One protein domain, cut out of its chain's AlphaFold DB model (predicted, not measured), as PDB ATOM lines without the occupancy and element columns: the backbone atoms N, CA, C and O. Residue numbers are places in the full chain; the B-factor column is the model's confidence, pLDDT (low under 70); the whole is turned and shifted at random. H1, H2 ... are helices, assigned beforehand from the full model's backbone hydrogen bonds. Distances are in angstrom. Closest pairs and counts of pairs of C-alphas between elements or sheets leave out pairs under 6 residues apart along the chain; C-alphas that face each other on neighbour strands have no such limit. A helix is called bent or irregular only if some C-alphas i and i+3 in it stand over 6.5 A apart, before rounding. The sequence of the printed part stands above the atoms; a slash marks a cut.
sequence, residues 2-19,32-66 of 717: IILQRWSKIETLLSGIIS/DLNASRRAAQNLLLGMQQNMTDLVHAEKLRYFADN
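What this domain is: This is residues 2 to 19 and 32 to 66 of the 717 residues of an uncharacterized protein of Mesocestoides corti (UniProt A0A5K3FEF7). A short, kinked helix, H1, packs side by side with the first part of a much longer helix, H2, and runs opposite ways to it, while residues 48 to 66, of which 48 to 65 belong to H2, stick out as a long free arm. The printed part has 53 residues with two named helices, H1 then H2, and no named strand; the class is all helix. The whole is extended, with a radius of gyration of the C-alphas of 15.7 A, and spans 52 by 21 by 12 A, a rod whose length comes from H2.

How they stand to each other: H1, residues 2 to 19, has a kink of 33 degrees near residue 9. It is irregular, but only just: C-alphas 8 and 11 are 6.8 A apart, where about 5 A is found in a regular helix. H2, residues 32 to 65, touches H1 with residues 33 to 44 alone, and 13 pairs of C-alphas are within 8 A. The closest C-alphas of the two, those of Glu 11 and Arg 37, are 5.7 A apart. The helices run opposite ways at a shallow tilt of 30 degrees, and H1's line is a rough one. In H2 every O i to N i+4 pair is within hydrogen-bond range, and in H1 10 of 14 are.

Where its parts are: H1 begins at C-alpha 2, at (-22.984, -11.529, -9.812), and ends at C-alpha 19, 25.9 A away. H2 begins at C-alpha 32, at (-26.314, -5.628, 15.986), and ends at C-alpha 65, at (-5.250, -39.800, -11.756), a length of 48.8 A.

The domain as a whole: The two C-alphas farthest apart are those of Ser 19 and Asn 66, at 52.5 A. Residues 20 to 31 are not printed, and C-alphas 19 and 32 are 13.8 A apart across this cut. Without residues 48 to 66, which stand free, the body spans 25 by 17 by 10 A. The mean pLDDT of the printed part is 88.6, and no printed residue is under 70.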
ATOM      1  N   ILE A   2     -22.222 -12.591 -10.526       81.69
ATOM      2  CA  ILE A   2     -22.984 -11.529  -9.812       81.69
ATOM      3  C   ILE A   2     -23.300 -11.868  -8.341       81.69
ATOM      4  O   ILE A   2     -23.199 -10.997  -7.484       81.69
ATOM      5  N   ILE A   3     -23.640 -13.125  -8.027       77.44
ATOM      6  CA  ILE A   3     -23.935 -13.564  -6.648       77.44
ATOM      7  C   ILE A   3     -22.718 -13.373  -5.723       77.44
ATOM      8  O   ILE A   3     -22.856 -12.768  -4.664       77.44
ATOM      9  N   LEU A   4     -21.521 -13.794  -6.151       74.31
ATOM     10  CA  LEU A   4     -20.275 -13.604  -5.393       74.31
ATOM     11  C   LEU A   4     -19.973 -12.111  -5.184       74.31
ATOM     12  O   LEU A   4     -19.688 -11.699  -4.068       74.31
ATOM     13  N   GLN A   5     -20.146 -11.291  -6.229       79.88
ATOM     14  CA  GLN A   5     -19.972  -9.831  -6.166       79.88
ATOM     15  C   GLN A   5     -21.000  -9.104  -5.282       79.88
ATOM     16  O   GLN A   5     -20.807  -7.924  -4.987       79.88
ATOM     17  N   ARG A   6     -22.115  -9.750  -4.911       84.62
ATOM     18  CA  ARG A   6     -23.059  -9.226  -3.914       84.62
ATOM     19  C   ARG A   6     -22.599  -9.599  -2.510       84.62
ATOM     20  O   ARG A   6     -22.435  -8.702  -1.693       84.62
ATOM     21  N   TRP A   7     -22.315 -10.880  -2.264       81.94
ATOM     22  CA  TRP A   7     -21.810 -11.355  -0.970       81.94
ATOM     23  C   TRP A   7     -20.536 -10.618  -0.540       81.94
ATOM     24  O   TRP A   7     -20.495 -10.076   0.560       81.94
ATOM     25  N   SER A   8     -19.550 -10.477  -1.433       83.12
ATOM     26  CA  SER A   8     -18.277  -9.795  -1.146       83.12
ATOM     27  C   SER A   8     -18.393  -8.281  -0.911       83.12
ATOM     28  O   SER A   8     -17.378  -7.629  -0.697       83.12
ATOM     29  N   LYS A   9     -19.594  -7.693  -1.012       89.19
ATOM     30  CA  LYS A   9     -19.859  -6.274  -0.718       89.19
ATOM     31  C   LYS A   9     -20.632  -6.063   0.580       89.19
ATOM     32  O   LYS A   9     -20.715  -4.924   1.029       89.19
ATOM     33  N   ILE A  10     -21.198  -7.114   1.179       89.00
ATOM     34  CA  ILE A  10     -22.015  -6.992   2.398       89.00
ATOM     35  C   ILE A  10     -21.172  -6.439   3.552       89.00
ATOM     36  O   ILE A  10     -21.616  -5.520   4.230       89.00
ATOM     37  N   GLU A  11     -19.933  -6.909   3.716       88.00
ATOM     38  CA  GLU A  11     -18.996  -6.356   4.702       88.00
ATOM     39  C   GLU A  11     -18.727  -4.861   4.474       88.00
ATOM     40  O   GLU A  11     -18.802  -4.075   5.416       88.00
ATOM     41  N   THR A  12     -18.442  -4.449   3.234       88.19
ATOM     42  CA  THR A  12     -18.141  -3.048   2.897       88.19
ATOM     43  C   THR A  12     -19.345  -2.139   3.142       88.19
ATOM     44  O   THR A  12     -19.190  -1.046   3.676       88.19
ATOM     45  N   LEU A  13     -20.548  -2.605   2.788       91.81
ATOM     46  CA  LEU A  13     -21.799  -1.881   3.012       91.81
ATOM     47  C   LEU A  13     -22.115  -1.760   4.507       91.81
ATOM     48  O   LEU A  13     -22.391  -0.658   4.969       91.81
ATOM     49  N   LEU A  14     -22.001  -2.848   5.278       89.81
ATOM     50  CA  LEU A  14     -22.163  -2.810   6.735       89.81
ATOM     51  C   LEU A  14     -21.120  -1.905   7.400       89.81
ATOM     52  O   LEU A  14     -21.457  -1.184   8.328       89.81
ATOM     53  N   SER A  15     -19.877  -1.895   6.915       88.50
ATOM     54  CA  SER A  15     -18.819  -1.026   7.449       88.50
ATOM     55  C   SER A  15     -19.103   0.460   7.201       88.50
ATOM     56  O   SER A  15     -18.853   1.265   8.090       88.50
ATOM     57  N   GLY A  16     -19.667   0.814   6.037       89.94
ATOM     58  CA  GLY A  16     -20.123   2.180   5.752       89.94
ATOM     59  C   GLY A  16     -21.352   2.587   6.573       89.94
ATOM     60  O   GLY A  16     -21.403   3.684   7.111       89.94
ATOM     61  N   ILE A  17     -22.317   1.680   6.760       87.56
ATOM     62  CA  ILE A  17     -23.460   1.931   7.655       87.56
ATOM     63  C   ILE A  17     -22.961   2.161   9.093       87.56
ATOM     64  O   ILE A  17     -23.381   3.116   9.734       87.56
ATOM     65  N   ILE A  18     -22.012   1.351   9.579       87.56
ATOM     66  CA  ILE A  18     -21.401   1.505  10.910       87.56
ATOM     67  C   ILE A  18     -20.658   2.843  11.057       87.56
ATOM     68  O   ILE A  18     -20.759   3.448  12.120       87.56
ATOM     69  N   SER A  19     -19.937   3.329  10.035       84.81
ATOM     70  CA  SER A  19     -19.261   4.638  10.117       84.81
ATOM     71  C   SER A  19     -20.226   5.822  10.150       84.81
ATOM     72  O   SER A  19     -19.891   6.858  10.723       84.81
ATOM     73  N   ASP A  32     -25.671  -4.759  16.982       87.62
ATOM     74  CA  ASP A  32     -26.314  -5.628  15.986       87.62
ATOM     75  C   ASP A  32     -25.648  -5.505  14.605       87.62
ATOM     76  O   ASP A  32     -25.395  -6.514  13.933       87.62
ATOM     77  N   LEU A  33     -25.270  -4.292  14.189       88.69
ATOM     78  CA  LEU A  33     -24.496  -4.057  12.967       88.69
ATOM     79  C   LEU A  33     -23.086  -4.662  13.059       88.69
ATOM     80  O   LEU A  33     -22.630  -5.306  12.111       88.69
ATOM     81  N   ASN A  34     -22.392  -4.532  14.194       88.56
ATOM     82  CA  ASN A  34     -21.070  -5.141  14.386       88.56
ATOM     83  C   ASN A  34     -21.126  -6.670  14.554       88.56
ATOM     84  O   ASN A  34     -20.181  -7.364  14.168       88.56
ATOM     85  N   ALA A  35     -22.205  -7.230  15.098       91.19
ATOM     86  CA  ALA A  35     -22.482  -8.664  15.070       91.19
ATOM     87  C   ALA A  35     -22.729  -9.139  13.628       91.19
ATOM     88  O   ALA A  35     -22.077 -10.079  13.172       91.19
ATOM     89  N   SER A  36     -23.568  -8.423  12.874       90.31
ATOM     90  CA  SER A  36     -23.861  -8.698  11.460       90.31
ATOM     91  C   SER A  36     -22.613  -8.626  10.576       90.31
ATOM     92  O   SER A  36     -22.400  -9.499   9.734       90.31
ATOM     93  N   ARG A  37     -21.731  -7.639  10.798       90.00
ATOM     94  CA  ARG A  37     -20.452  -7.513  10.079       90.00
ATOM     95  C   ARG A  37     -19.526  -8.694  10.368       90.00
ATOM     96  O   ARG A  37     -18.997  -9.274   9.425       90.00
ATOM     97  N   ARG A  38     -19.381  -9.101  11.637       91.12
ATOM     98  CA  ARG A  38     -18.602 -10.294  12.026       91.12
ATOM     99  C   ARG A  38     -19.182 -11.579  11.426       91.12
ATOM    100  O   ARG A  38     -18.430 -12.408  10.922       91.12
ATOM    101  N   ALA A  39     -20.507 -11.730  11.410       90.06
ATOM    102  CA  ALA A  39     -21.172 -12.864  10.771       90.06
ATOM    103  C   ALA A  39     -20.915 -12.903   9.251       90.06
ATOM    104  O   ALA A  39     -20.589 -13.961   8.713       90.06
ATOM    105  N   ALA A  40     -20.983 -11.755   8.568       88.56
ATOM    106  CA  ALA A  40     -20.670 -11.642   7.144       88.56
ATOM    107  C   ALA A  40     -19.190 -11.951   6.840       88.56
ATOM    108  O   ALA A  40     -18.912 -12.693   5.901       88.56
ATOM    109  N   GLN A  41     -18.256 -11.446   7.655       89.25
ATOM    110  CA  GLN A  41     -16.821 -11.755   7.558       89.25
ATOM    111  C   GLN A  41     -16.557 -13.262   7.711       89.25
ATOM    112  O   GLN A  41     -15.918 -13.866   6.852       89.25
ATOM    113  N   ASN A  42     -17.114 -13.893   8.750       89.38
ATOM    114  CA  ASN A  42     -16.961 -15.330   8.995       89.38
ATOM    115  C   ASN A  42     -17.562 -16.183   7.865       89.38
ATOM    116  O   ASN A  42     -16.967 -17.181   7.459       89.38
ATOM    117  N   LEU A  43     -18.717 -15.782   7.321       89.38
ATOM    118  CA  LEU A  43     -19.357 -16.465   6.196       89.38
ATOM    119  C   LEU A  43     -18.525 -16.339   4.911       89.38
ATOM    120  O   LEU A  43     -18.346 -17.332   4.209       89.38
ATOM    121  N   LEU A  44     -17.974 -15.156   4.618       87.81
ATOM    122  CA  LEU A  44     -17.085 -14.947   3.470       87.81
ATOM    123  C   LEU A  44     -15.787 -15.755   3.596       87.81
ATOM    124  O   LEU A  44     -15.387 -16.403   2.630       87.81
ATOM    125  N   LEU A  45     -15.181 -15.788   4.786       88.75
ATOM    126  CA  LEU A  45     -13.997 -16.599   5.076       88.75
ATOM    127  C   LEU A  45     -14.286 -18.101   4.898       88.75
ATOM    128  O   LEU A  45     -13.519 -18.801   4.239       88.75
ATOM    129  N   GLY A  46     -15.424 -18.586   5.403       88.75
ATOM    130  CA  GLY A  46     -15.868 -19.972   5.215       88.75
ATOM    131  C   GLY A  46     -16.162 -20.323   3.751       88.75
ATOM    132  O   GLY A  46     -15.777 -21.393   3.282       88.75
ATOM    133  N   MET A  47     -16.778 -19.410   2.988       87.19
ATOM    134  CA  MET A  47     -16.973 -19.577   1.541       87.19
ATOM    135  C   MET A  47     -15.642 -19.623   0.781       87.19
ATOM    136  O   MET A  47     -15.488 -20.448  -0.121       87.19
ATOM    137  N   GLN A  48     -14.680 -18.768   1.142       87.38
ATOM    138  CA  GLN A  48     -13.342 -18.774   0.555       87.38
ATOM    139  C   GLN A  48     -12.608 -20.083   0.869       87.38
ATOM    140  O   GLN A  48     -12.069 -20.696  -0.049       87.38
ATOM    141  N   GLN A  49     -12.646 -20.555   2.120       88.31
ATOM    142  CA  GLN A  49     -12.020 -21.822   2.501       88.31
ATOM    143  C   GLN A  49     -12.650 -23.015   1.773       88.31
ATOM    144  O   GLN A  49     -11.912 -23.830   1.232       88.31
ATOM    145  N   ASN A  50     -13.983 -23.092   1.672       88.12
ATOM    146  CA  ASN A  50     -14.656 -24.140   0.890       88.12
ATOM    147  C   ASN A  50     -14.268 -24.100  -0.597       88.12
ATOM    148  O   ASN A  50     -14.110 -25.146  -1.221       88.12
ATOM    149  N   MET A  51     -14.106 -22.910  -1.182       87.69
ATOM    150  CA  MET A  51     -13.672 -22.776  -2.576       87.69
ATOM    151  C   MET A  51     -12.220 -23.241  -2.766       87.69
ATOM    152  O   MET A  51     -11.938 -23.954  -3.729       87.69
ATOM    153  N   THR A  52     -11.320 -22.899  -1.839       88.19
ATOM    154  CA  THR A  52      -9.942 -23.413  -1.814       88.19
ATOM    155  C   THR A  52      -9.920 -24.931  -1.647       88.19
ATOM    156  O   THR A  52      -9.269 -25.608  -2.435       88.19
ATOM    157  N   ASP A  53     -10.676 -25.478  -0.692       87.69
ATOM    158  CA  ASP A  53     -10.761 -26.919  -0.423       87.69
ATOM    159  C   ASP A  53     -11.253 -27.705  -1.651       87.69
ATOM    160  O   ASP A  53     -10.694 -28.753  -1.969       87.69
ATOM    161  N   LEU A  54     -12.239 -27.184  -2.393       89.38
ATOM    162  CA  LEU A  54     -12.719 -27.790  -3.642       89.38
ATOM    163  C   LEU A  54     -11.648 -27.791  -4.745       89.38
ATOM    164  O   LEU A  54     -11.436 -28.820  -5.389       89.38
ATOM    165  N   VAL A  55     -10.944 -26.671  -4.946       91.75
ATOM    166  CA  VAL A  55      -9.835 -26.578  -5.917       91.75
ATOM    167  C   VAL A  55      -8.679 -27.500  -5.516       91.75
ATOM    168  O   VAL A  55      -8.084 -28.164  -6.365       91.75
ATOM    169  N   HIS A  56      -8.384 -27.592  -4.220       92.69
ATOM    170  CA  HIS A  56      -7.359 -28.471  -3.666       92.69
ATOM    171  C   HIS A  56      -7.727 -29.954  -3.832       92.69
ATOM    172  O   HIS A  56      -6.873 -30.744  -4.234       92.69
ATOM    173  N   ALA A  57      -8.989 -30.334  -3.615       90.50
ATOM    174  CA  ALA A  57      -9.479 -31.692  -3.849       90.50
ATOM    175  C   ALA A  57      -9.437 -32.078  -5.340       90.50
ATOM    176  O   ALA A  57      -8.968 -33.165  -5.686       90.50
ATOM    177  N   GLU A  58      -9.847 -31.181  -6.247       92.19
ATOM    178  CA  GLU A  58      -9.703 -31.412  -7.690       92.19
ATOM    179  C   GLU A  58      -8.228 -31.543  -8.093       92.19
ATOM    180  O   GLU A  58      -7.876 -32.432  -8.873       92.19
ATOM    181  N   LYS A  59      -7.340 -30.713  -7.527       94.12
ATOM    182  CA  LYS A  59      -5.909 -30.765  -7.836       94.12
ATOM    183  C   LYS A  59      -5.229 -32.027  -7.298       94.12
ATOM    184  O   LYS A  59      -4.401 -32.604  -8.005       94.12
ATOM    185  N   LEU A  60      -5.603 -32.482  -6.102       94.69
ATOM    186  CA  LEU A  60      -5.145 -33.746  -5.525       94.69
ATOM    187  C   LEU A  60      -5.572 -34.932  -6.398       94.69
ATOM    188  O   LEU A  60      -4.733 -35.752  -6.781       94.69
ATOM    189  N   ARG A  61      -6.847 -34.961  -6.808       92.75
ATOM    190  CA  ARG A  61      -7.370 -35.967  -7.738       92.75
ATOM    191  C   ARG A  61      -6.643 -35.927  -9.085       92.75
ATOM    192  O   ARG A  61      -6.275 -36.979  -9.595       92.75
ATOM    193  N   TYR A  62      -6.373 -34.739  -9.635       94.19
ATOM    194  CA  TYR A  62      -5.593 -34.587 -10.867       94.19
ATOM    195  C   TYR A  62      -4.193 -35.205 -10.747       94.19
ATOM    196  O   TYR A  62      -3.773 -35.904 -11.668       94.19
ATOM    197  N   PHE A  63      -3.473 -34.986  -9.641       94.50
ATOM    198  CA  PHE A  63      -2.174 -35.634  -9.440       94.50
ATOM    199  C   PHE A  63      -2.324 -37.164  -9.356       94.50
ATOM    200  O   PHE A  63      -1.599 -37.873 -10.048       94.50
ATOM    201  N   ALA A  64      -3.290 -37.669  -8.579       92.62
ATOM    202  CA  ALA A  64      -3.496 -39.106  -8.373       92.62
ATOM    203  C   ALA A  64      -3.935 -39.854  -9.649       92.62
ATOM    204  O   ALA A  64      -3.487 -40.971  -9.898       92.62
ATOM    205  N   ASP A  65      -4.784 -39.239 -10.478       92.62
ATOM    206  CA  ASP A  65      -5.250 -39.800 -11.756       92.62
ATOM    207  C   ASP A  65      -4.174 -39.736 -12.866       92.62
ATOM    208  O   ASP A  65      -4.329 -40.375 -13.906       92.62
ATOM    209  N   ASN A  66      -3.074 -38.995 -12.657       93.69
ATOM    210  CA  ASN A  66      -1.959 -38.846 -13.607       93.69
ATOM    211  C   ASN A  66      -0.627 -39.427 -13.092       93.69
ATOM    212  O   ASN A  66       0.436 -39.089 -13.622       93.69
TER     213      ASN A  66